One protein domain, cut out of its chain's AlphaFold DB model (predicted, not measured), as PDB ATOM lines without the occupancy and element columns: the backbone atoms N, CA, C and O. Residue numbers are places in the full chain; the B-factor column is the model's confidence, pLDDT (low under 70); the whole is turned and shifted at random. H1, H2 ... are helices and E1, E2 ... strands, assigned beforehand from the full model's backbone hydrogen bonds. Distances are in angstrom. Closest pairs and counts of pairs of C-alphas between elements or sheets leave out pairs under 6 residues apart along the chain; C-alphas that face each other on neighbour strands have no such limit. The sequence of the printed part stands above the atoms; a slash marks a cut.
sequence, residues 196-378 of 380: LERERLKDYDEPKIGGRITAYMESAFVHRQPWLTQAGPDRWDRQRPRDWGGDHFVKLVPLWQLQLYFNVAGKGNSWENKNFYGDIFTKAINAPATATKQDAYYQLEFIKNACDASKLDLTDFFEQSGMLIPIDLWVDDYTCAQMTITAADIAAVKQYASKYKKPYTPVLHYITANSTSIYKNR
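What this domain is: This is residues 196 to 378 of the 380 residues of the protein "PRTRC system protein C" of Sphingobacterium sp. IITKGP-BTPF85 (UniProt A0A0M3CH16). Seven helices of mixed directions and long loops make one compact body: H4 and H6 run side by side, H2 runs nearly the same way as H4, and H3 crosses H4 and meets the later part of H2. H5 lies near the middle, H7 packs on the last part of H2, the small hairpin E1 and E2 lies by the start of H1, and the hairpin E3 and E4 lies by the start of H4. Residues 285 to 293 stick out. The printed part has 183 residues, mostly helix by class, in the order E1 E2 H1 H2 H3 H4 H5 E3 E4 H6 H7; both two-stranded sheets are antiparallel. The radius of gyration of the C-alphas is 16.4 A and the spans are 47 by 43 by 26 A.

How they stand to each other: E1, residues 200 to 202, and E2, residues 207 to 209, form an antiparallel hairpin, with N 208 and O 201 3.0 A apart. H1, residues 211 to 222, follows; the closest C-alphas of E1 and H1, Leu 201 and Gly 211, are 4.7 A apart. H2, residues 253 to 265, is the hub, touching three helices. It only just touches H1, with 3 pairs of C-alphas within 8 A, the closest Ile 213 and Val 253 at 6.3 A, about perpendicular at 76 degrees. H3, residues 276 to 286, touches H2 at Phe 276 and Phe 262, 6.7 A, at a steep tilt of 62 degrees. H4, residues 295 to 310, touches H3, closest C-alphas Asn 305 and Ile 280, 5.4 A, at a steep tilt of 51 degrees, opposite ways. H5, residues 315 to 320, is near H2. E3, residues 327 to 332, and E4, residues 336 to 341, form an antiparallel hairpin, with N 339 and O 329 2.9 A apart. The closest C-alphas of H4 and E4, Ala 296 and Met 339, are 5.9 A apart. H6, residues 343 to 353, touches H4 at Ala 353 and Cys 307, 6.3 A, at a shallow tilt of 21 degrees, the same way. It only just touches H5, with 3 pairs within 8 A, the closest C-alphas Lys 350 and Thr 315, 6.2 A. H7, residues 372 to 377, touches H2 at Lys 376 and Ala 265, 4.3 A, and is apart from H6. Every O i to N i+4 pair is within hydrogen-bond range in H1, H3, H4, H5, H6 and H7, and 8 of 9 in H2.

Where its parts are: E1 begins at C-alpha 200 (20.628, 7.910, 23.370). From first to last C-alpha H1 measures 15.3 A, H2 15.9 A, H3 16.0 A, H4 23.2 A, H6 15.4 A and E4 16.1 A. H7 ends at C-alpha 377 (29.945, -0.085, 49.070).

The domain as a whole: The farthest C-alphas, Pro 241 and Gly 268, are 48.7 A apart. The printed part has no cut. The links H1 to H2, 30 residues, and H6 to H7, 18 residues, are long. Mean pLDDT of the printed part is 94.7; residues 239, 289 and 291 are under 70.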
ATOM      1  N   LEU A 196      25.418   0.645  26.924       96.44
ATOM      2  CA  LEU A 196      23.979   0.680  27.198       96.44
ATOM      3  C   LEU A 196      23.586   1.910  28.021       96.44
ATOM      4  O   LEU A 196      22.524   2.478  27.829       96.44
ATOM      5  N   GLU A 197      24.466   2.365  28.909       97.06
ATOM      6  CA  GLU A 197      24.237   3.516  29.778       97.06
ATOM      7  C   GLU A 197      24.546   4.863  29.104       97.06
ATOM      8  O   GLU A 197      24.295   5.912  29.696       97.06
ATOM      9  N   ARG A 198      25.147   4.864  27.906       95.69
ATOM     10  CA  ARG A 198      25.546   6.087  27.183       95.69
ATOM     11  C   ARG A 198      24.808   6.290  25.867       95.69
ATOM     12  O   ARG A 198      24.809   7.404  25.350       95.69
ATOM     13  N   GLU A 199      24.187   5.254  25.317       93.75
ATOM     14  CA  GLU A 199      23.410   5.387  24.090       93.75
ATOM     15  C   GLU A 199      22.143   6.216  24.317       93.75
ATOM     16  O   GLU A 199      21.435   6.046  25.310       93.75
ATOM     17  N   ARG A 200      21.865   7.131  23.386       96.56
ATOM     18  CA  ARG A 200      20.628   7.910  23.370       96.56
ATOM     19  C   ARG A 200      19.669   7.284  22.370       96.56
ATOM     20  O   ARG A 200      19.828   7.475  21.169       96.56
ATOM     21  N   LEU A 201      18.696   6.535  22.873       96.56
ATOM     22  CA  LEU A 201      17.701   5.821  22.074       96.56
ATOM     23  C   LEU A 201      16.307   6.064  22.650       96.56
ATOM     24  O   LEU A 201      16.172   6.435  23.814       96.56
ATOM     25  N   LYS A 202      15.287   5.897  21.807       94.88
ATOM     26  CA  LYS A 202      13.881   6.011  22.200       94.88
ATOM     27  C   LYS A 202      13.525   4.903  23.196       94.88
ATOM     28  O   LYS A 202      13.791   3.743  22.901       94.88
ATOM     29  N   ASP A 203      12.927   5.255  24.327       94.06
ATOM     30  CA  ASP A 203      12.189   4.305  25.164       94.06
ATOM     31  C   ASP A 203      10.676   4.398  24.883       94.06
ATOM     32  O   ASP A 203      10.295   4.733  23.761       94.06
ATOM     33  N   TYR A 204       9.800   4.077  25.836       93.88
ATOM     34  CA  TYR A 204       8.353   4.166  25.606       93.88
ATOM     35  C   TYR A 204       7.877   5.593  25.302       93.88
ATOM     36  O   TYR A 204       6.928   5.758  24.533       93.88
ATOM     37  N   ASP A 205       8.580   6.608  25.810       93.56
ATOM     38  CA  ASP A 205       8.228   8.011  25.617       93.56
ATOM     39  C   ASP A 205       9.069   8.643  24.497       93.56
ATOM     40  O   ASP A 205       8.600   8.899  23.383       93.56
ATOM     41  N   GLU A 206      10.348   8.898  24.784       93.50
ATOM     42  CA  GLU A 206      11.206   9.775  23.992       93.50
ATOM     43  C   GLU A 206      12.685   9.355  24.042       93.50
ATOM     44  O   GLU A 206      13.109   8.598  24.918       93.50
ATOM     45  N   PRO A 207      13.527   9.828  23.104       96.25
ATOM     46  CA  PRO A 207      14.950   9.514  23.126       96.25
ATOM     47  C   PRO A 207      15.671  10.037  24.376       96.25
ATOM     48  O   PRO A 207      15.873  11.247  24.533       96.25
ATOM     49  N   LYS A 208      16.181   9.120  25.205       95.44
ATOM     50  CA  LYS A 208      16.953   9.432  26.417       95.44
ATOM     51  C   LYS A 208      18.231   8.605  26.528       95.44
ATOM     52  O   LYS A 208      18.389   7.569  25.881       95.44
ATOM     53  N   ILE A 209      19.193   9.122  27.293       96.31
ATOM     54  CA  ILE A 209      20.446   8.411  27.573       96.31
ATOM     55  C   ILE A 209      20.108   7.191  28.429       96.31
ATOM     56  O   ILE A 209      19.446   7.329  29.454       96.31
ATOM     57  N   GLY A 210      20.554   6.010  28.007       96.31
ATOM     58  CA  GLY A 210      20.161   4.757  28.644       96.31
ATOM     59  C   GLY A 210      18.820   4.207  28.159       96.31
ATOM     60  O   GLY A 210      18.238   3.385  28.856       96.31
ATOM     61  N   GLY A 211      18.330   4.630  26.987       96.50
ATOM     62  CA  GLY A 211      16.981   4.308  26.500       96.50
ATOM     63  C   GLY A 211      16.610   2.816  26.497       96.50
ATOM     64  O   GLY A 211      15.481   2.466  26.808       96.50
ATOM     65  N   ARG A 212      17.553   1.901  26.222       96.19
ATOM     66  CA  ARG A 212      17.298   0.445  26.324       96.19
ATOM     67  C   ARG A 212      17.163  -0.042  27.765       96.19
ATOM     68  O   ARG A 212      16.384  -0.951  28.030       96.19
ATOM     69  N   ILE A 213      17.895   0.565  28.699       97.69
ATOM     70  CA  ILE A 213      17.775   0.266  30.131       97.69
ATOM     71  C   ILE A 213      16.439   0.792  30.653       97.69
ATOM     72  O   ILE A 213      15.760   0.072  31.377       97.69
ATOM     73  N   THR A 214      16.035   2.008  30.278       96.94
ATOM     74  CA  THR A 214      14.743   2.559  30.715       96.94
ATOM     75  C   THR A 214      13.574   1.801  30.093       96.94
ATOM     76  O   THR A 214      12.667   1.430  30.830       96.94
ATOM     77  N   ALA A 215      13.649   1.446  28.804       97.38
ATOM     78  CA  ALA A 215      12.673   0.564  28.163       97.38
ATOM     79  C   ALA A 215      12.557  -0.782  28.899       97.38
ATOM     80  O   ALA A 215      11.452  -1.185  29.243       97.38
ATOM     81  N   TYR A 216      13.680  -1.427  29.239       97.94
ATOM     82  CA  TYR A 216      13.682  -2.643  30.063       97.94
ATOM     83  C   TYR A 216      12.974  -2.444  31.404       97.94
ATOM     84  O   TYR A 216      12.101  -3.235  31.763       97.94
ATOM     85  N   MET A 217      13.333  -1.395  32.148       96.81
ATOM     86  CA  MET A 217      12.744  -1.136  33.461       96.81
ATOM     87  C   MET A 217      11.239  -0.881  33.356       96.81
ATOM     88  O   MET A 217      10.479  -1.373  34.183       96.81
ATOM     89  N   GLU A 218      10.779  -0.173  32.331       97.00
ATOM     90  CA  GLU A 218       9.356   0.067  32.119       97.00
ATOM     91  C   GLU A 218       8.611  -1.208  31.704       97.00
ATOM     92  O   GLU A 218       7.620  -1.580  32.344       97.00
ATOM     93  N   SER A 219       9.128  -1.957  30.722       96.94
ATOM     94  CA  SER A 219       8.548  -3.238  30.304       96.94
ATOM     95  C   SER A 219       8.446  -4.222  31.471       96.94
ATOM     96  O   SER A 219       7.407  -4.856  31.668       96.94
ATOM     97  N   ALA A 220       9.517  -4.357  32.254       97.31
ATOM     98  CA  ALA A 220       9.619  -5.354  33.309       97.31
ATOM     99  C   ALA A 220       8.917  -4.912  34.604       97.31
ATOM    100  O   ALA A 220       8.212  -5.708  35.227       97.31
ATOM    101  N   PHE A 221       9.081  -3.655  35.028       96.50
ATOM    102  CA  PHE A 221       8.663  -3.215  36.364       96.50
ATOM    103  C   PHE A 221       7.267  -2.600  36.358       96.50
ATOM    104  O   PHE A 221       6.509  -2.844  37.294       96.50
ATOM    105  N   VAL A 222       6.922  -1.850  35.305       96.06
ATOM    106  CA  VAL A 222       5.625  -1.168  35.179       96.06
ATOM    107  C   VAL A 222       4.631  -2.066  34.452       96.06
ATOM    108  O   VAL A 222       3.569  -2.378  34.987       96.06
ATOM    109  N   HIS A 223       4.987  -2.543  33.259       95.69
ATOM    110  CA  HIS A 223       4.084  -3.356  32.441       95.69
ATOM    111  C   HIS A 223       4.089  -4.846  32.790       95.69
ATOM    112  O   HIS A 223       3.228  -5.577  32.301       95.69
ATOM    113  N   ARG A 224       5.037  -5.302  33.624       96.44
ATOM    114  CA  ARG A 224       5.167  -6.706  34.062       96.44
ATOM    115  C   ARG A 224       5.204  -7.694  32.888       96.44
ATOM    116  O   ARG A 224       4.656  -8.791  32.971       96.44
ATOM    117  N   GLN A 225       5.837  -7.298  31.786       96.25
ATOM    118  CA  GLN A 225       5.914  -8.102  30.570       96.25
ATOM    119  C   GLN A 225       6.892  -9.274  30.734       96.25
ATOM    120  O   GLN A 225       7.979  -9.084  31.300       96.25
ATOM    121  N   PRO A 226       6.570 -10.463  30.186       97.50
ATOM    122  CA  PRO A 226       7.523 -11.561  30.117       97.50
ATOM    123  C   PRO A 226       8.783 -11.128  29.376       97.50
ATOM    124  O   PRO A 226       8.709 -10.454  28.353       97.50
ATOM    125  N   TRP A 227       9.944 -11.536  29.879       97.94
ATOM    126  CA  TRP A 227      11.249 -11.075  29.400       97.94
ATOM    127  C   TRP A 227      11.408 -11.176  27.882       97.94
ATOM    128  O   TRP A 227      11.831 -10.223  27.235       97.94
ATOM    129  N   LEU A 228      10.985 -12.296  27.293       96.38
ATOM    130  CA  LEU A 228      11.121 -12.533  25.856       96.38
ATOM    131  C   LEU A 228      10.263 -11.617  24.972       96.38
ATOM    132  O   LEU A 228      10.487 -11.603  23.763       96.38
ATOM    133  N   THR A 229       9.332 -10.853  25.550       95.12
ATOM    134  CA  THR A 229       8.371 -10.009  24.825       95.12
ATOM    135  C   THR A 229       8.545  -8.514  25.071       95.12
ATOM    136  O   THR A 229       7.708  -7.728  24.633       95.12
ATOM    137  N   GLN A 230       9.584  -8.115  25.805       95.94
ATOM    138  CA  GLN A 230       9.807  -6.722  26.192       95.94
ATOM    139  C   GLN A 230      10.219  -5.884  24.976       95.94
ATOM    140  O   GLN A 230      11.163  -6.233  24.266       95.94
ATOM    141  N   ALA A 231       9.476  -4.813  24.708       93.88
ATOM    142  CA  ALA A 231       9.656  -3.977  23.524       93.88
ATOM    143  C   ALA A 231      10.820  -2.985  23.683       93.88
ATOM    144  O   ALA A 231      11.249  -2.675  24.794       93.88
ATOM    145  N   GLY A 232      11.332  -2.480  22.563       94.69
ATOM    146  CA  GLY A 232      12.450  -1.541  22.557       94.69
ATOM    147  C   GLY A 232      12.813  -1.035  21.161       94.69
ATOM    148  O   GLY A 232      12.150  -1.403  20.193       94.69
ATOM    149  N   PRO A 233      13.864  -0.202  21.037       92.06
ATOM    150  CA  PRO A 233      14.318   0.394  19.774       92.06
ATOM    151  C   PRO A 233      14.388  -0.526  18.549       92.06
ATOM    152  O   PRO A 233      14.083  -0.079  17.447       92.06
ATOM    153  N   ASP A 234      14.785  -1.783  18.726       89.75
ATOM    154  CA  ASP A 234      14.930  -2.779  17.663       89.75
ATOM    155  C   ASP A 234      13.583  -3.430  17.302       89.75
ATOM    156  O   ASP A 234      13.419  -3.939  16.192       89.75
ATOM    157  N   ARG A 235      12.615  -3.435  18.231       90.31
ATOM    158  CA  ARG A 235      11.293  -4.066  18.083       90.31
ATOM    159  C   ARG A 235      10.215  -3.353  18.913       90.31
ATOM    160  O   ARG A 235       9.715  -3.896  19.900       90.31
ATOM    161  N   TRP A 236       9.841  -2.138  18.510       89.44
ATOM    162  CA  TRP A 236       8.665  -1.453  19.068       89.44
ATOM    163  C   TRP A 236       7.367  -2.052  18.538       89.44
ATOM    164  O   TRP A 236       6.445  -2.343  19.299       89.44
ATOM    165  N   ASP A 237       7.327  -2.265  17.226       83.31
ATOM    166  CA  ASP A 237       6.154  -2.758  16.527       83.31
ATOM    167  C   ASP A 237       6.230  -4.268  16.320       83.31
ATOM    168  O   ASP A 237       7.276  -4.837  15.988       83.31
ATOM    169  N   ARG A 238       5.080  -4.931  16.445       73.31
ATOM    170  CA  ARG A 238       4.961  -6.339  16.068       73.31
ATOM    171  C   ARG A 238       4.844  -6.440  14.562       73.31
ATOM    172  O   ARG A 238       3.835  -6.054  13.981       73.31
ATOM    173  N   GLN A 239       5.856  -7.023  13.935       66.62
ATOM    174  CA  GLN A 239       5.852  -7.234  12.487       66.62
ATOM    175  C   GLN A 239       4.847  -8.312  12.060       66.62
ATOM    176  O   GLN A 239       4.402  -8.328  10.914       66.62
ATOM    177  N   ARG A 240       4.480  -9.230  12.968       71.06
ATOM    178  CA  ARG A 240       3.508 -10.299  12.714       71.06
ATOM    179  C   ARG A 240       2.562 -10.446  13.910       71.06
ATOM    180  O   ARG A 240       3.040 -10.482  15.038       71.06
ATOM    181  N   PRO A 241       1.243 -10.632  13.707       71.31
ATOM    182  CA  PRO A 241       0.282 -10.734  14.814       71.31
ATOM    183  C   PRO A 241       0.563 -11.864  15.818       71.31
ATOM    184  O   PRO A 241       0.184 -11.760  16.980       71.31
ATOM    185  N   ARG A 242       1.212 -12.948  15.370       77.88
ATOM    186  CA  ARG A 242       1.598 -14.091  16.215       77.88
ATOM    187  C   ARG A 242       3.013 -13.987  16.786       77.88
ATOM    188  O   ARG A 242       3.382 -14.849  17.567       77.88
ATOM    189  N   ASP A 243       3.801 -12.992  16.394       84.94
ATOM    190  CA  ASP A 243       5.168 -12.813  16.881       84.94
ATOM    191  C   ASP A 243       5.173 -11.900  18.113       84.94
ATOM    192  O   ASP A 243       4.827 -10.718  18.033       84.94
ATOM    193  N   TRP A 244       5.566 -12.470  19.251       88.94
ATOM    194  CA  TRP A 244       5.746 -11.753  20.512       88.94
ATOM    195  C   TRP A 244       7.218 -11.529  20.876       88.94
ATOM    196  O   TRP A 244       7.506 -11.192  22.016       88.94
ATOM    197  N   GLY A 245       8.157 -11.715  19.949       91.25
ATOM    198  CA  GLY A 245       9.580 -11.480  20.169       91.25
ATOM    199  C   GLY A 245       9.884 -10.012  20.465       91.25
ATOM    200  O   GLY A 245       9.595  -9.135  19.650       91.25
ATOM    201  N   GLY A 246      10.482  -9.764  21.629       93.31
ATOM    202  CA  GLY A 246      10.923  -8.450  22.095       93.31
ATOM    203  C   GLY A 246      12.309  -8.031  21.598       93.31
ATOM    204  O   GLY A 246      13.011  -8.785  20.918       93.31
ATOM    205  N   ASP A 247      12.721  -6.829  21.987       95.62
ATOM    206  CA  ASP A 247      13.978  -6.184  21.604       95.62
ATOM    207  C   ASP A 247      15.210  -6.922  22.157       95.62
ATOM    208  O   ASP A 247      15.277  -7.325  23.322       95.62
ATOM    209  N   HIS A 248      16.211  -7.111  21.298       94.75
ATOM    210  CA  HIS A 248      17.396  -7.913  21.591       94.75
ATOM    211  C   HIS A 248      18.280  -7.324  22.704       94.75
ATOM    212  O   HIS A 248      18.854  -8.061  23.509       94.75
ATOM    213  N   PHE A 249      18.382  -5.998  22.777       96.69
ATOM    214  CA  PHE A 249      19.209  -5.280  23.741       96.69
ATOM    215  C   PHE A 249      18.474  -4.990  25.048       96.69
ATOM    216  O   PHE A 249      19.095  -5.019  26.106       96.69
ATOM    217  N   VAL A 250      17.163  -4.759  25.004       97.50
ATOM    218  CA  VAL A 250      16.308  -4.692  26.198       97.50
ATOM    219  C   VAL A 250      16.388  -6.022  26.946       97.50
ATOM    220  O   VAL A 250      16.684  -6.049  28.141       97.50
ATOM    221  N   LYS A 251      16.282  -7.146  26.223       97.50
ATOM    222  CA  LYS A 251      16.465  -8.488  26.794       97.50
ATOM    223  C   LYS A 251      17.873  -8.738  27.348       97.50
ATOM    224  O   LYS A 251      18.031  -9.546  28.262       97.50
ATOM    225  N   LEU A 252      18.898  -8.054  26.842       98.38
ATOM    226  CA  LEU A 252      20.266  -8.170  27.354       98.38
ATOM    227  C   LEU A 252      20.438  -7.528  28.739       98.38
ATOM    228  O   LEU A 252      21.285  -7.986  29.505       98.38
ATOM    229  N   VAL A 253      19.660  -6.492  29.076       98.62
ATOM    230  CA  VAL A 253      19.836  -5.706  30.311       98.62
ATOM    231  C   VAL A 253      19.925  -6.571  31.577       98.62
ATOM    232  O   VAL A 253      20.925  -6.436  32.281       98.62
ATOM    233  N   PRO A 254      19.002  -7.506  31.878       98.62
ATOM    234  CA  PRO A 254      19.117  -8.321  33.088       98.62
ATOM    235  C   PRO A 254      20.359  -9.229  33.096       98.62
ATOM    236  O   PRO A 254      20.938  -9.483  34.151       98.62
ATOM    237  N   LEU A 255      20.832  -9.686  31.934       98.75
ATOM    238  CA  LEU A 255      22.085 -10.442  31.852       98.75
ATOM    239  C   LEU A 255      23.290  -9.534  32.152       98.75
ATOM    240  O   LEU A 255      24.198  -9.879  32.910       98.75
ATOM    241  N   TRP A 256      23.264  -8.317  31.613       98.75
ATOM    242  CA  TRP A 256      24.280  -7.312  31.891       98.75
ATOM    243  C   TRP A 256      24.334  -6.932  33.381       98.75
ATOM    244  O   TRP A 256      25.415  -6.843  33.965       98.75
ATOM    245  N   GLN A 257      23.177  -6.800  34.028       98.81
ATOM    246  CA  GLN A 257      23.062  -6.502  35.456       98.81
ATOM    247  C   GLN A 257      23.702  -7.570  36.344       98.81
ATOM    248  O   GLN A 257      24.435  -7.231  37.278       98.81
ATOM    249  N   LEU A 258      23.493  -8.852  36.034       98.81
ATOM    250  CA  LEU A 258      24.148  -9.949  36.751       98.81
ATOM    251  C   LEU A 258      25.674  -9.880  36.593       98.81
ATOM    252  O   LEU A 258      26.402 -10.007  37.582       98.81
ATOM    253  N   GLN A 259      26.171  -9.610  35.379       98.62
ATOM    254  CA  GLN A 259      27.608  -9.455  35.139       98.62
ATOM    255  C   GLN A 259      28.193  -8.303  35.965       98.62
ATOM    256  O   GLN A 259      29.203  -8.484  36.647       98.62
ATOM    257  N   LEU A 260      27.539  -7.140  35.963       98.75
ATOM    258  CA  LEU A 260      27.936  -5.983  36.767       98.75
ATOM    259  C   LEU A 260      27.948  -6.291  38.265       98.75
ATOM    260  O   LEU A 260      28.916  -5.955  38.952       98.75
ATOM    261  N   TYR A 261      26.899  -6.938  38.774       98.69
ATOM    262  CA  TYR A 261      26.765  -7.213  40.200       98.69
ATOM    263  C   TYR A 261      27.874  -8.139  40.708       98.69
ATOM    264  O   TYR A 261      28.549  -7.807  41.682       98.69
ATOM    265  N   PHE A 262      28.120  -9.258  40.023       98.69
ATOM    266  CA  PHE A 262      29.077 -10.264  40.491       98.69
ATOM    267  C   PHE A 262      30.540  -9.937  40.173       98.69
ATOM    268  O   PHE A 262      31.410 -10.219  41.000       98.69
ATOM    269  N   ASN A 263      30.831  -9.336  39.011       98.00
ATOM    270  CA  ASN A 263      32.213  -9.077  38.580       98.00
ATOM    271  C   ASN A 263      32.722  -7.685  38.963       98.00
ATOM    272  O   ASN A 263      33.915  -7.522  39.220       98.00
ATOM    273  N   VAL A 264      31.849  -6.672  38.961       98.00
ATOM    274  CA  VAL A 264      32.260  -5.274  39.163       98.00
ATOM    275  C   VAL A 264      31.941  -4.822  40.581       98.00
ATOM    276  O   VAL A 264      32.855  -4.508  41.345       98.00
ATOM    277  N   ALA A 265      30.662  -4.831  40.963       98.25
ATOM    278  CA  ALA A 265      30.240  -4.419  42.300       98.25
ATOM    279  C   ALA A 265      30.697  -5.413  43.381       98.25
ATOM    280  O   ALA A 265      31.064  -5.019  44.486       98.25
ATOM    281  N   GLY A 266      30.745  -6.703  43.049       97.94
ATOM    282  CA  GLY A 266      31.253  -7.749  43.927       97.94
ATOM    283  C   GLY A 266      32.746  -7.643  44.228       97.94
ATOM    284  O   GLY A 266      33.187  -8.226  45.206       97.94
ATOM    285  N   LYS A 267      33.543  -6.887  43.461       97.25
ATOM    286  CA  LYS A 267      35.006  -6.865  43.615       97.25
ATOM    287  C   LYS A 267      35.455  -6.498  45.036       97.25
ATOM    288  O   LYS A 267      35.268  -5.356  45.461       97.25
ATOM    289  N   GLY A 268      36.144  -7.422  45.709       96.69
ATOM    290  CA  GLY A 268      36.634  -7.260  47.084       96.69
ATOM    291  C   GLY A 268      35.591  -7.551  48.168       96.69
ATOM    292  O   GLY A 268      35.860  -7.327  49.345       96.69
ATOM    293  N   ASN A 269      34.418  -8.045  47.785       97.19
ATOM    294  CA  ASN A 269      33.335  -8.404  48.680       97.19
ATOM    295  C   ASN A 269      33.104  -9.924  48.712       97.19
ATOM    296  O   ASN A 269      33.513 -10.655  47.815       97.19
ATOM    297  N   SER A 270      32.380 -10.412  49.724       95.50
ATOM    298  CA  SER A 270      32.080 -11.847  49.891       95.50
ATOM    299  C   SER A 270      31.187 -12.452  48.803       95.50
ATOM    300  O   SER A 270      31.129 -13.672  48.689       95.50
ATOM    301  N   TRP A 271      30.510 -11.623  48.005       95.69
ATOM    302  CA  TRP A 271      29.694 -12.053  46.865       95.69
ATOM    303  C   TRP A 271      30.389 -11.865  45.512       95.69
ATOM    304  O   TRP A 271      29.734 -11.971  44.477       95.69
ATOM    305  N   GLU A 272      31.694 -11.564  45.494       97.94
ATOM    306  CA  GLU A 272      32.465 -11.550  44.250       97.94
ATOM    307  C   GLU A 272      32.369 -12.910  43.556       97.94
ATOM    308  O   GLU A 272      32.744 -13.935  44.125       97.94
ATOM    309  N   ASN A 273      31.936 -12.923  42.295       97.31
ATOM    310  CA  ASN A 273      32.071 -14.103  41.452       97.31
ATOM    311  C   ASN A 273      32.510 -13.705  40.038       97.31
ATOM    312  O   ASN A 273      31.692 -13.459  39.150       97.31
ATOM    313  N   LYS A 274      33.832 -13.702  39.819       95.19
ATOM    314  CA  LYS A 274      34.442 -13.426  38.505       95.19
ATOM    315  C   LYS A 274      34.096 -14.462  37.434       95.19
ATOM    316  O   LYS A 274      34.224 -14.193  36.245       95.19
ATOM    317  N   ASN A 275      33.680 -15.652  37.853       96.44
ATOM    318  CA  ASN A 275      33.347 -16.762  36.970       96.44
ATOM    319  C   ASN A 275      31.839 -17.004  36.907       96.44
ATOM    320  O   ASN A 275      31.441 -18.060  36.438       96.44
ATOM    321  N   PHE A 276      30.999 -16.053  37.334       98.50
ATOM    322  CA  PHE A 276      29.550 -16.248  37.422       98.50
ATOM    323  C   PHE A 276      28.947 -16.838  36.137       98.50
ATOM    324  O   PHE A 276      28.355 -17.915  36.176       98.50
ATOM    325  N   TYR A 277      29.165 -16.194  34.984       98.50
ATOM    326  CA  TYR A 277      28.745 -16.771  33.704       98.50
ATOM    327  C   TYR A 277      29.533 -18.029  33.346       98.50
ATOM    328  O   TYR A 277      28.939 -18.979  32.850       98.50
ATOM    329  N   GLY A 278      30.831 -18.084  33.649       98.25
ATOM    330  CA  GLY A 278      31.664 -19.251  33.361       98.25
ATOM    331  C   GLY A 278      31.159 -20.535  34.016       98.25
ATOM    332  O   GLY A 278      31.177 -21.591  33.385       98.25
ATOM    333  N   ASP A 279      30.638 -20.450  35.236       98.12
ATOM    334  CA  ASP A 279      30.043 -21.572  35.958       98.12
ATOM    335  C   ASP A 279      28.703 -21.989  35.329       98.12
ATOM    336  O   ASP A 279      28.446 -23.185  35.158       98.12
ATOM    337  N   ILE A 280      27.876 -21.020  34.909       98.25
ATOM    338  CA  ILE A 280      26.625 -21.275  34.173       98.25
ATOM    339  C   ILE A 280      26.928 -21.975  32.841       98.25
ATOM    340  O   ILE A 280      26.367 -23.034  32.560       98.25
ATOM    341  N   PHE A 281      27.853 -21.431  32.047       97.75
ATOM    342  CA  PHE A 281      28.272 -22.006  30.769       97.75
ATOM    343  C   PHE A 281      28.895 -23.387  30.947       97.75
ATOM    344  O   PHE A 281      28.589 -24.292  30.180       97.75
ATOM    345  N   THR A 282      29.715 -23.597  31.977       96.56
ATOM    346  CA  THR A 282      30.312 -24.911  32.252       96.56
ATOM    347  C   THR A 282      29.234 -25.963  32.499       96.56
ATOM    348  O   THR A 282      29.313 -27.066  31.956       96.56
ATOM    349  N   LYS A 283      28.199 -25.632  33.279       95.38
ATOM    350  CA  LYS A 283      27.051 -26.524  33.467       95.38
ATOM    351  C   LYS A 283      26.285 -26.749  32.171       95.38
ATOM    352  O   LYS A 283      25.990 -27.894  31.848       95.38
ATOM    353  N   ALA A 284      26.025 -25.687  31.415       93.81
ATOM    354  CA  ALA A 284      25.340 -25.762  30.132       93.81
ATOM    355  C   ALA A 284      26.088 -26.651  29.120       93.81
ATOM    356  O   ALA A 284      25.455 -27.465  28.459       93.81
ATOM    357  N   ILE A 285      27.417 -26.552  29.036       93.88
ATOM    358  CA  ILE A 285      28.268 -27.363  28.147       93.88
ATOM    359  C   ILE A 285      28.266 -28.842  28.554       93.88
ATOM    360  O   ILE A 285      28.305 -29.715  27.695       93.88
ATOM    361  N   ASN A 286      28.246 -29.134  29.857       92.81
ATOM    362  CA  ASN A 286      28.267 -30.511  30.363       92.81
ATOM    363  C   ASN A 286      26.881 -31.167  30.410       92.81
ATOM    364  O   ASN A 286      26.788 -32.380  30.595       92.81
ATOM    365  N   ALA A 287      25.810 -30.381  30.323       89.88
ATOM    366  CA  ALA A 287      24.462 -30.907  30.397       89.88
ATOM    367  C   ALA A 287      24.121 -31.687  29.113       89.88
ATOM    368  O   ALA A 287      24.420 -31.225  28.009       89.88
ATOM    369  N   PRO A 288      23.497 -32.872  29.237       78.56
ATOM    370  CA  PRO A 288      23.224 -33.728  28.094       78.56
ATOM    371  C   PRO A 288      22.265 -33.041  27.118       78.56
ATOM    372  O   PRO A 288      21.229 -32.502  27.517       78.56
ATOM    373  N   ALA A 289      22.588 -33.101  25.826       68.56
ATOM    374  CA  ALA A 289      21.665 -32.689  24.780       68.56
ATOM    375  C   ALA A 289      20.463 -33.644  24.782       68.56
ATOM    376  O   ALA A 289      20.624 -34.855  24.635       68.56
ATOM    377  N   THR A 290      19.255 -33.116  24.973       71.88
ATOM    378  CA  THR A 290      18.030 -33.923  24.973       71.88
ATOM    379  C   THR A 290      17.002 -33.294  24.043       71.88
ATOM    380  O   THR A 290      16.549 -32.175  24.257       71.88
ATOM    381  N   ALA A 291      16.617 -34.028  22.996       66.12
ATOM    382  CA  ALA A 291      15.654 -33.559  21.993       66.12
ATOM    383  C   ALA A 291      14.218 -33.416  22.539       66.12
ATOM    384  O   ALA A 291      13.349 -32.878  21.867       66.12
ATOM    385  N   THR A 292      13.957 -33.907  23.752       75.25
ATOM    386  CA  THR A 292      12.626 -33.923  24.374       75.25
ATOM    387  C   THR A 292      12.331 -32.684  25.221       75.25
ATOM    388  O   THR A 292      11.226 -32.560  25.744       75.25
ATOM    389  N   LYS A 293      13.311 -31.800  25.440       83.38
ATOM    390  CA  LYS A 293      13.137 -30.607  26.276       83.38
ATOM    391  C   LYS A 293      12.647 -29.433  25.433       83.38
ATOM    392  O   LYS A 293      13.232 -29.126  24.400       83.38
ATOM    393  N   GLN A 294      11.589 -28.784  25.910       88.00
ATOM    394  CA  GLN A 294      11.045 -27.552  25.335       88.00
ATOM    395  C   GLN A 294      11.890 -26.341  25.743       88.00
ATOM    396  O   GLN A 294      12.572 -26.388  26.764       88.00
ATOM    397  N   ASP A 295      11.810 -25.234  25.005       91.44
ATOM    398  CA  ASP A 295      12.630 -24.042  25.257       91.44
ATOM    399  C   ASP A 295      12.509 -23.466  26.678       91.44
ATOM    400  O   ASP A 295      13.503 -23.016  27.254       91.44
ATOM    401  N   ALA A 296      11.324 -23.564  27.287       94.50
ATOM    402  CA  ALA A 296      11.075 -23.148  28.668       94.50
ATOM    403  C   ALA A 296      12.010 -23.834  29.673       94.50
ATOM    404  O   ALA A 296      12.470 -23.209  30.629       94.50
ATOM    405  N   TYR A 297      12.358 -25.101  29.426       94.44
ATOM    406  CA  TYR A 297      13.311 -25.829  30.254       94.44
ATOM    407  C   TYR A 297      14.665 -25.117  30.302       94.44
ATOM    408  O   TYR A 297      15.227 -24.966  31.383       94.44
ATOM    409  N   TYR A 298      15.179 -24.629  29.169       95.00
ATOM    410  CA  TYR A 298      16.497 -23.993  29.122       95.00
ATOM    411  C   TYR A 298      16.519 -22.641  29.843       95.00
ATOM    412  O   TYR A 298      17.486 -22.353  30.546       95.00
ATOM    413  N   GLN A 299      15.437 -21.856  29.772       96.94
ATOM    414  CA  GLN A 299      15.316 -20.621  30.554       96.94
ATOM    415  C   GLN A 299      15.281 -20.900  32.066       96.94
ATOM    416  O   GLN A 299      15.976 -20.239  32.841       96.94
ATOM    417  N   LEU A 300      14.511 -21.900  32.501       97.81
ATOM    418  CA  LEU A 300      14.413 -22.265  33.918       97.81
ATOM    419  C   LEU A 300      15.721 -22.882  34.438       97.81
ATOM    420  O   LEU A 300      16.140 -22.585  35.558       97.81
ATOM    421  N   GLU A 301      16.410 -23.689  33.630       96.62
ATOM    422  CA  GLU A 301      17.738 -24.210  33.967       96.62
ATOM    423  C   GLU A 301      18.794 -23.104  34.013       96.62
ATOM    424  O   GLU A 301      19.635 -23.116  34.909       96.62
ATOM    425  N   PHE A 302      18.737 -22.101  33.128       97.88
ATOM    426  CA  PHE A 302      19.592 -20.918  33.232       97.88
ATOM    427  C   PHE A 302      19.418 -20.224  34.593       97.88
ATOM    428  O   PHE A 302      20.409 -19.939  35.267       97.88
ATOM    429  N   ILE A 303      18.175 -20.033  35.049       98.62
ATOM    430  CA  ILE A 303      17.871 -19.421  36.354       98.62
ATOM    431  C   ILE A 303      18.421 -20.265  37.514       98.62
ATOM    432  O   ILE A 303      19.090 -19.735  38.408       98.62
ATOM    433  N   LYS A 304      18.200 -21.586  37.501       98.56
ATOM    434  CA  LYS A 304      18.754 -22.493  38.523       98.56
ATOM    435  C   LYS A 304      20.282 -22.478  38.524       98.56
ATOM    436  O   LYS A 304      20.899 -22.427  39.589       98.56
ATOM    437  N   ASN A 305      20.898 -22.472  37.344       98.31
ATOM    438  CA  ASN A 305      22.347 -22.421  37.187       98.31
ATOM    439  C   ASN A 305      22.926 -21.094  37.681       98.31
ATOM    440  O   ASN A 305      23.968 -21.113  38.333       98.31
ATOM    441  N   ALA A 306      22.239 -19.973  37.459       98.69
ATOM    442  CA  ALA A 306      22.606 -18.677  38.018       98.69
ATOM    443  C   ALA A 306      22.552 -18.679  39.556       98.69
ATOM    444  O   ALA A 306      23.481 -18.196  40.212       98.69
ATOM    445  N   CYS A 307      21.517 -19.281  40.152       98.81
ATOM    446  CA  CYS A 307      21.441 -19.446  41.607       98.81
ATOM    447  C   CYS A 307      22.590 -20.326  42.129       98.81
ATOM    448  O   CYS A 307      23.261 -19.998  43.104       98.81
ATOM    449  N   ASP A 308      22.887 -21.430  41.440       98.56
ATOM    450  CA  ASP A 308      23.964 -22.332  41.841       98.56
ATOM    451  C   ASP A 308      25.370 -21.743  41.683       98.56
ATOM    452  O   ASP A 308      26.241 -22.086  42.486       98.56
ATOM    453  N   ALA A 309      25.596 -20.918  40.655       98.25
ATOM    454  CA  ALA A 309      26.860 -20.229  40.402       98.25
ATOM    455  C   ALA A 309      27.107 -19.130  41.441       98.25
ATOM    456  O   ALA A 309      28.205 -18.995  41.972       98.25
ATOM    457  N   SER A 310      26.072 -18.363  41.781       98.19
ATOM    458  CA  SER A 310      26.171 -17.305  42.791       98.19
ATOM    459  C   SER A 310      26.119 -17.815  44.231       98.19
ATOM    460  O   SER A 310      26.563 -17.110  45.132       98.19
ATOM    461  N   LYS A 311      25.569 -19.017  44.459       98.19
ATOM    462  CA  LYS A 311      25.150 -19.501  45.788       98.19
ATOM    463  C   LYS A 311      24.153 -18.558  46.466       98.19
ATOM    464  O   LYS A 311      24.095 -18.490  47.695       98.19
ATOM    465  N   LEU A 312      23.367 -17.855  45.653       98.56
ATOM    466  CA  LEU A 312      22.315 -16.948  46.078       98.56
ATOM    467  C   LEU A 312      20.987 -17.362  45.452       98.56
ATOM    468  O   LEU A 312      20.932 -17.882  44.339       98.56
ATOM    469  N   ASP A 313      19.910 -17.098  46.172       98.75
ATOM    470  CA  ASP A 313      18.565 -17.177  45.635       98.75
ATOM    471  C   ASP A 313      18.285 -15.907  44.816       98.75
ATOM    472  O   ASP A 313      18.056 -14.831  45.369       98.75
ATOM    473  N   LEU A 314      18.339 -16.033  43.489       98.81
ATOM    474  CA  LEU A 314      18.117 -14.937  42.542       98.81
ATOM    475  C   LEU A 314      16.667 -14.855  42.044       98.81
ATOM    476  O   LEU A 314      16.404 -14.116  41.095       98.81
ATOM    477  N   THR A 315      15.718 -15.592  42.635       98.69
ATOM    478  CA  THR A 315      14.346 -15.652  42.102       98.69
ATOM    479  C   THR A 315      13.697 -14.282  42.029       98.69
ATOM    480  O   THR A 315      13.097 -13.971  41.012       98.69
ATOM    481  N   ASP A 316      13.881 -13.434  43.042       98.44
ATOM    482  CA  ASP A 316      13.233 -12.116  43.099       98.44
ATOM    483  C   ASP A 316      13.751 -11.204  41.978       98.44
ATOM    484  O   ASP A 316      12.991 -10.455  41.368       98.44
ATOM    485  N   PHE A 317      15.042 -11.317  41.644       98.69
ATOM    486  CA  PHE A 317      15.624 -10.629  40.495       98.69
ATOM    487  C   PHE A 317      15.003 -11.116  39.181       98.69
ATOM    488  O   PHE A 317      14.627 -10.301  38.342       98.69
ATOM    489  N   PHE A 318      14.865 -12.433  39.005       98.75
ATOM    490  CA  PHE A 318      14.302 -13.005  37.780       98.75
ATOM    491  C   PHE A 318      12.791 -12.790  37.641       98.75
ATOM    492  O   PHE A 318      12.287 -12.675  36.525       98.75
ATOM    493  N   GLU A 319      12.053 -12.701  38.745       98.25
ATOM    494  CA  GLU A 319      10.651 -12.282  38.731       98.25
ATOM    495  C   GLU A 319      10.526 -10.820  38.321       98.25
ATOM    496  O   GLU A 319       9.690 -10.482  37.485       98.25
ATOM    497  N   GLN A 320      11.375  -9.956  38.879       98.06
ATOM    498  CA  GLN A 320      11.368  -8.536  38.556       98.06
ATOM    499  C   GLN A 320      11.810  -8.268  37.115       98.06
ATOM    500  O   GLN A 320      11.304  -7.340  36.496       98.06
ATOM    501  N   SER A 321      12.702  -9.088  36.554       98.06
ATOM    502  CA  SER A 321      13.128  -8.973  35.157       98.06
ATOM    503  C   SER A 321      12.126  -9.523  34.140       98.06
ATOM    504  O   SER A 321      12.323  -9.329  32.941       98.06
ATOM    505  N   GLY A 322      11.080 -10.222  34.592       98.19
ATOM    506  CA  GLY A 322      10.133 -10.930  33.730       98.19
ATOM    507  C   GLY A 322      10.640 -12.286  33.217       98.19
ATOM    508  O   GLY A 322       9.980 -12.903  32.383       98.19
ATOM    509  N   MET A 323      11.800 -12.773  33.673       98.25
ATOM    510  CA  MET A 323      12.340 -14.090  33.284       98.25
ATOM    511  C   MET A 323      11.690 -15.255  34.041       98.25
ATOM    512  O   MET A 323      11.720 -16.388  33.560       98.25
ATOM    513  N   LEU A 324      11.118 -14.996  35.219       98.38
ATOM    514  CA  LEU A 324      10.456 -15.991  36.065       98.38
ATOM    515  C   LEU A 324       8.991 -15.607  36.327       98.38
ATOM    516  O   LEU A 324       8.542 -15.557  37.467       98.38
ATOM    517  N   ILE A 325       8.249 -15.308  35.260       97.75
ATOM    518  CA  ILE A 325       6.801 -15.057  35.303       97.75
ATOM    519  C   ILE A 325       6.080 -15.960  34.291       97.75
ATOM    520  O   ILE A 325       6.735 -16.466  33.375       97.75
ATOM    521  N   PRO A 326       4.758 -16.182  34.429       98.06
ATOM    522  CA  PRO A 326       4.029 -16.998  33.471       98.06
ATOM    523  C   PRO A 326       4.107 -16.424  32.054       98.06
ATOM    524  O   PRO A 326       3.950 -15.219  31.848       98.06
ATOM    525  N   ILE A 327       4.315 -17.299  31.078       97.00
ATOM    526  CA  ILE A 327       4.245 -16.982  29.651       97.00
ATOM    527  C   ILE A 327       3.586 -18.159  28.944       97.00
ATOM    528  O   ILE A 327       3.816 -19.304  29.320       97.00
ATOM    529  N   ASP A 328       2.761 -17.868  27.947       96.12
ATOM    530  CA  ASP A 328       2.241 -18.852  27.001       96.12
ATOM    531  C   ASP A 328       2.066 -18.168  25.643       96.12
ATOM    532  O   ASP A 328       0.964 -17.836  25.210       96.12
ATOM    533  N   LEU A 329       3.193 -17.833  25.012       94.06
ATOM    534  CA  LEU A 329       3.228 -17.017  23.801       94.06
ATOM    535  C   LEU A 329       4.170 -17.605  22.757       94.06
ATOM    536  O   LEU A 329       5.173 -18.244  23.069       94.06
ATOM    537  N   TRP A 330       3.854 -17.326  21.497       92.12
ATOM    538  CA  TRP A 330       4.693 -17.671  20.361       92.12
ATOM    539  C   TRP A 330       5.778 -16.603  20.170       92.12
ATOM    540  O   TRP A 330       5.476 -15.436  19.911       92.12
ATOM    541  N   VAL A 331       7.041 -16.993  20.330       91.69
ATOM    542  CA  VAL A 331       8.200 -16.087  20.342       91.69
ATOM    543  C   VAL A 331       9.051 -16.315  19.090       91.69
ATOM    544  O   VAL A 331       9.297 -17.463  18.723       91.69
ATOM    545  N   ASP A 332       9.509 -15.232  18.455       87.50
ATOM    546  CA  ASP A 332      10.420 -15.247  17.299       87.50
ATOM    547  C   ASP A 332      11.750 -14.558  17.640       87.50
ATOM    548  O   ASP A 332      11.785 -13.460  18.199       87.50
ATOM    549  N   ASP A 333      12.846 -15.217  17.274       84.31
ATOM    550  CA  ASP A 333      14.175 -14.621  17.115       84.31
ATOM    551  C   ASP A 333      14.986 -15.482  16.127       84.31
ATOM    552  O   ASP A 333      15.795 -16.336  16.521       84.31
ATOM    553  N   TYR A 334      14.639 -15.365  14.837       83.06
ATOM    554  CA  TYR A 334      15.119 -16.178  13.695       83.06
ATOM    555  C   TYR A 334      14.744 -17.666  13.752       83.06
ATOM    556  O   TYR A 334      14.929 -18.409  12.788       83.06
ATOM    557  N   THR A 335      14.191 -18.096  14.879       83.12
ATOM    558  CA  THR A 335      13.509 -19.365  15.097       83.12
ATOM    559  C   THR A 335      12.249 -19.069  15.894       83.12
ATOM    560  O   THR A 335      12.261 -18.209  16.775       83.12
ATOM    561  N   CYS A 336      11.174 -19.776  15.564       87.12
ATOM    562  CA  CYS A 336       9.853 -19.537  16.118       87.12
ATOM    563  C   CYS A 336       9.384 -20.759  16.896       87.12
ATOM    564  O   CYS A 336       9.337 -21.853  16.330       87.12
ATOM    565  N   ALA A 337       8.990 -20.571  18.150       91.12
ATOM    566  CA  ALA A 337       8.405 -21.634  18.957       91.12
ATOM    567  C   ALA A 337       7.469 -21.073  20.030       91.12
ATOM    568  O   ALA A 337       7.540 -19.901  20.408       91.12
ATOM    569  N   GLN A 338       6.596 -21.944  20.531       93.75
ATOM    570  CA  GLN A 338       5.781 -21.662  21.704       93.75
ATOM    571  C   GLN A 338       6.671 -21.681  22.951       93.75
ATOM    572  O   GLN A 338       7.344 -22.677  23.219       93.75
ATOM    573  N   MET A 339       6.645 -20.597  23.724       95.50
ATOM    574  CA  MET A 339       7.258 -20.526  25.043       95.50
ATOM    575  C   MET A 339       6.168 -20.586  26.109       95.50
ATOM    576  O   MET A 339       5.386 -19.642  26.244       95.50
ATOM    577  N   THR A 340       6.161 -21.667  26.891       97.12
ATOM    578  CA  THR A 340       5.200 -21.875  27.978       97.12
ATOM    579  C   THR A 340       5.927 -22.087  29.307       97.12
ATOM    580  O   THR A 340       6.622 -23.085  29.477       97.12
ATOM    581  N   ILE A 341       5.763 -21.163  30.256       98.25
ATOM    582  CA  ILE A 341       6.204 -21.304  31.653       98.25
ATOM    583  C   ILE A 341       4.971 -21.153  32.534       98.25
ATOM    584  O   ILE A 341       4.284 -20.131  32.488       98.25
ATOM    585  N   THR A 342       4.694 -22.164  33.352       98.19
ATOM    586  CA  THR A 342       3.519 -22.199  34.225       98.19
ATOM    587  C   THR A 342       3.838 -21.719  35.642       98.19
ATOM    588  O   THR A 342       4.994 -21.627  36.061       98.19
ATOM    589  N   ALA A 343       2.796 -21.470  36.440       98.19
ATOM    590  CA  ALA A 343       2.956 -21.190  37.868       98.19
ATOM    591  C   ALA A 343       3.633 -22.350  38.630       98.19
ATOM    592  O   ALA A 343       4.390 -22.106  39.571       98.19
ATOM    593  N   ALA A 344       3.399 -23.601  38.214       98.50
ATOM    594  CA  ALA A 344       4.028 -24.774  38.817       98.50
ATOM    595  C   ALA A 344       5.539 -24.815  38.537       98.50
ATOM    596  O   ALA A 344       6.325 -25.085  39.446       98.50
ATOM    597  N   ASP A 345       5.953 -24.465  37.316       98.44
ATOM    598  CA  ASP A 345       7.370 -24.368  36.949       98.44
ATOM    599  C   ASP A 345       8.098 -23.314  37.791       98.44
ATOM    600  O   ASP A 345       9.188 -23.557  38.319       98.44
ATOM    601  N   ILE A 346       7.465 -22.154  37.976       98.75
ATOM    602  CA  ILE A 346       7.990 -21.060  38.801       98.75
ATOM    603  C   ILE A 346       8.131 -21.504  40.259       98.75
ATOM    604  O   ILE A 346       9.184 -21.296  40.867       98.75
ATOM    605  N   ALA A 347       7.103 -22.151  40.816       98.69
ATOM    606  CA  ALA A 347       7.143 -22.673  42.178       98.69
ATOM    607  C   ALA A 347       8.287 -23.686  42.364       98.69
ATOM    608  O   ALA A 347       9.007 -23.615  43.361       98.69
ATOM    609  N   ALA A 348       8.518 -24.563  41.382       98.69
ATOM    610  CA  ALA A 348       9.613 -25.529  41.416       98.69
ATOM    611  C   ALA A 348      10.999 -24.854  41.391       98.69
ATOM    612  O   ALA A 348      11.899 -25.260  42.131       98.69
ATOM    613  N   VAL A 349      11.185 -23.798  40.588       98.75
ATOM    614  CA  VAL A 349      12.435 -23.016  40.588       98.75
ATOM    615  C   VAL A 349      12.644 -22.304  41.926       98.75
ATOM    616  O   VAL A 349      13.744 -22.370  42.475       98.75
ATOM    617  N   LYS A 350      11.601 -21.683  42.491       98.81
ATOM    618  CA  LYS A 350      11.679 -21.033  43.810       98.81
ATOM    619  C   LYS A 350      12.019 -22.016  44.923       98.81
ATOM    620  O   LYS A 350      12.902 -21.750  45.736       98.81
ATOM    621  N   GLN A 351      11.378 -23.183  44.925       98.75
ATOM    622  CA  GLN A 351      11.693 -24.248  45.870       98.75
ATOM    623  C   GLN A 351      13.159 -24.683  45.736       98.75
ATOM    624  O   GLN A 351      13.856 -24.798  46.743       98.75
ATOM    625  N   TYR A 352      13.655 -24.862  44.509       98.69
ATOM    626  CA  TYR A 352      15.053 -25.219  44.263       98.69
ATOM    627  C   TYR A 352      16.037 -24.153  44.773       98.69
ATOM    628  O   TYR A 352      17.072 -24.497  45.348       98.69
ATOM    629  N   ALA A 353      15.726 -22.872  44.562       98.69
ATOM    630  CA  ALA A 353      16.581 -21.753  44.946       98.69
ATOM    631  C   ALA A 353      16.574 -21.469  46.459       98.69
ATOM    632  O   ALA A 353      17.581 -20.992  46.978       98.69
ATOM    633  N   SER A 354      15.508 -21.852  47.179       98.38
ATOM    634  CA  SER A 354      15.321 -21.596  48.621       98.38
ATOM    635  C   SER A 354      16.422 -22.152  49.539       98.38
ATOM    636  O   SER A 354      16.551 -21.736  50.689       98.38
ATOM    637  N   LYS A 355      17.257 -23.068  49.029       98.19
ATOM    638  CA  LYS A 355      18.461 -23.569  49.713       98.19
ATOM    639  C   LYS A 355      19.578 -22.522  49.850       98.19
ATOM    640  O   LYS A 355      20.537 -22.753  50.583       98.19
ATOM    641  N   TYR A 356      19.495 -21.410  49.121       98.62
ATOM    642  CA  TYR A 356      20.479 -20.332  49.119       98.62
ATOM    643  C   TYR A 356      19.964 -19.082  49.837       98.62
ATOM    644  O   TYR A 356      18.768 -18.879  50.018       98.62
ATOM    645  N   LYS A 357      20.891 -18.210  50.248       98.06
ATOM    646  CA  LYS A 357      20.549 -16.910  50.844       98.06
ATOM    647  C   LYS A 357      20.159 -15.909  49.755       98.06
ATOM    648  O   LYS A 357      20.668 -15.987  48.642       98.06
ATOM    649  N   LYS A 358      19.318 -14.931  50.090       98.12
ATOM    650  CA  LYS A 358      19.020 -13.798  49.197       98.12
ATOM    651  C   LYS A 358      20.272 -12.932  48.947       98.12
ATOM    652  O   LYS A 358      21.201 -12.973  49.760       98.12
ATOM    653  N   PRO A 359      20.320 -12.147  47.851       96.94
ATOM    654  CA  PRO A 359      21.447 -11.270  47.555       96.94
ATOM    655  C   PRO A 359      21.654 -10.204  48.630       96.94
ATOM    656  O   PRO A 359      20.741  -9.845  49.367       96.94
ATOM    657  N   TYR A 360      22.856  -9.628  48.674       93.94
ATOM    658  CA  TYR A 360      23.226  -8.592  49.652       93.94
ATOM    659  C   TYR A 360      22.561  -7.227  49.395       93.94
ATOM    660  O   TYR A 360      22.918  -6.235  50.023       93.94
ATOM    661  N   THR A 361      21.627  -7.171  48.447       95.25
ATOM    662  CA  THR A 361      20.800  -6.015  48.123       95.25
ATOM    663  C   THR A 361      19.421  -6.505  47.667       95.25
ATOM    664  O   THR A 361      19.353  -7.454  46.879       95.25
ATOM    665  N   PRO A 362      18.319  -5.875  48.109       93.94
ATOM    666  CA  PRO A 362      16.982  -6.184  47.599       93.94
ATOM    667  C   PRO A 362      16.720  -5.572  46.211       93.94
ATOM    668  O   PRO A 362      15.736  -5.902  45.558       93.94
ATOM    669  N   VAL A 363      17.602  -4.683  45.745       95.88
ATOM    670  CA  VAL A 363      17.401  -3.830  44.564       95.88
ATOM    671  C   VAL A 363      18.382  -4.139  43.431       95.88
ATOM    672  O   VAL A 363      18.708  -3.269  42.633       95.88
ATOM    673  N   LEU A 364      18.855  -5.391  43.322       96.62
ATOM    674  CA  LEU A 364      19.810  -5.815  42.277       96.62
ATOM    675  C   LEU A 364      19.348  -5.404  40.868       96.62
ATOM    676  O   LEU A 364      20.157  -4.964  40.061       96.62
ATOM    677  N   HIS A 365      18.043  -5.477  40.602       96.88
ATOM    678  CA  HIS A 365      17.410  -5.132  39.325       96.88
ATOM    679  C   HIS A 365      17.529  -3.650  38.917       96.88
ATOM    680  O   HIS A 365      17.172  -3.307  37.793       96.88
ATOM    681  N   TYR A 366      18.058  -2.767  39.772       97.50
ATOM    682  CA  TYR A 366      18.353  -1.371  39.425       97.50
ATOM    683  C   TYR A 366      19.833  -1.108  39.110       97.50
ATOM    684  O   TYR A 366      20.207   0.035  38.827       97.50
ATOM    685  N   ILE A 367      20.715  -2.112  39.176       98.25
ATOM    686  CA  ILE A 367      22.140  -1.882  38.918       98.25
ATOM    687  C   ILE A 367      22.369  -1.458  37.464       98.25
ATOM    688  O   ILE A 367      21.748  -1.969  36.535       98.25
ATOM    689  N   THR A 368      23.289  -0.516  37.274       97.94
ATOM    690  CA  THR A 368      23.839  -0.112  35.977       97.94
ATOM    691  C   THR A 368      25.346   0.048  36.124       97.94
ATOM    692  O   THR A 368      25.865   0.119  37.246       97.94
ATOM    693  N   ALA A 369      26.084   0.143  35.017       97.81
ATOM    694  CA  ALA A 369      27.526   0.365  35.082       97.81
ATOM    695  C   ALA A 369      27.885   1.649  35.856       97.81
ATOM    696  O   ALA A 369      28.908   1.687  36.544       97.81
ATOM    697  N   ASN A 370      27.008   2.660  35.810       96.44
ATOM    698  CA  ASN A 370      27.178   3.940  36.498       96.44
ATOM    699  C   ASN A 370      26.924   3.863  38.014       96.44
ATOM    700  O   ASN A 370      27.384   4.739  38.740       96.44
ATOM    701  N   SER A 371      26.211   2.843  38.505       97.12
ATOM    702  CA  SER A 371      25.868   2.707  39.927       97.12
ATOM    703  C   SER A 371      26.649   1.615  40.654       97.12
ATOM    704  O   SER A 371      26.486   1.455  41.858       97.12
ATOM    705  N   THR A 372      27.548   0.888  39.980       97.62
ATOM    706  CA  THR A 372      28.313  -0.233  40.570       97.62
ATOM    707  C   THR A 372      29.004   0.087  41.901       97.62
ATOM    708  O   THR A 372      29.080  -0.785  42.767       97.62
ATOM    709  N   SER A 373      29.473   1.322  42.105       97.12
ATOM    710  CA  SER A 373      30.085   1.766  43.366       97.12
ATOM    711  C   SER A 373      29.101   1.785  44.543       97.12
ATOM    712  O   SER A 373      29.491   1.418  45.650       97.12
ATOM    713  N   ILE A 374      27.834   2.142  44.308       97.31
ATOM    714  CA  ILE A 374      26.754   2.132  45.308       97.31
ATOM    715  C   ILE A 374      26.547   0.701  45.810       97.31
ATOM    716  O   ILE A 374      26.609   0.448  47.011       97.31
ATOM    717  N   TYR A 375      26.418  -0.254  44.886       97.75
ATOM    718  CA  TYR A 375      26.255  -1.675  45.209       97.75
ATOM    719  C   TYR A 375      27.492  -2.263  45.890       97.75
ATOM    720  O   TYR A 375      27.366  -3.020  46.851       97.75
ATOM    721  N   LYS A 376      28.692  -1.899  45.421       97.62
ATOM    722  CA  LYS A 376      29.960  -2.354  46.005       97.62
ATOM    723  C   LYS A 376      30.102  -1.942  47.464       97.62
ATOM    724  O   LYS A 376      30.525  -2.749  48.288       97.62
ATOM    725  N   ASN A 377      29.771  -0.689  47.755       96.94
ATOM    726  CA  ASN A 377      29.945  -0.085  49.070       96.94
ATOM    727  C   ASN A 377      28.699  -0.226  49.955       96.94
ATOM    728  O   ASN A 377      28.731   0.214  51.099       96.94
ATOM    729  N   ARG A 378      27.622  -0.839  49.437       93.31
ATOM    730  CA  ARG A 378      26.328  -0.996  50.119       93.31
ATOM    731  C   ARG A 378      25.795   0.340  50.650       93.31
ATOM    732  O   ARG A 378      25.381   0.433  51.804       93.31
TER     733      ARG A 378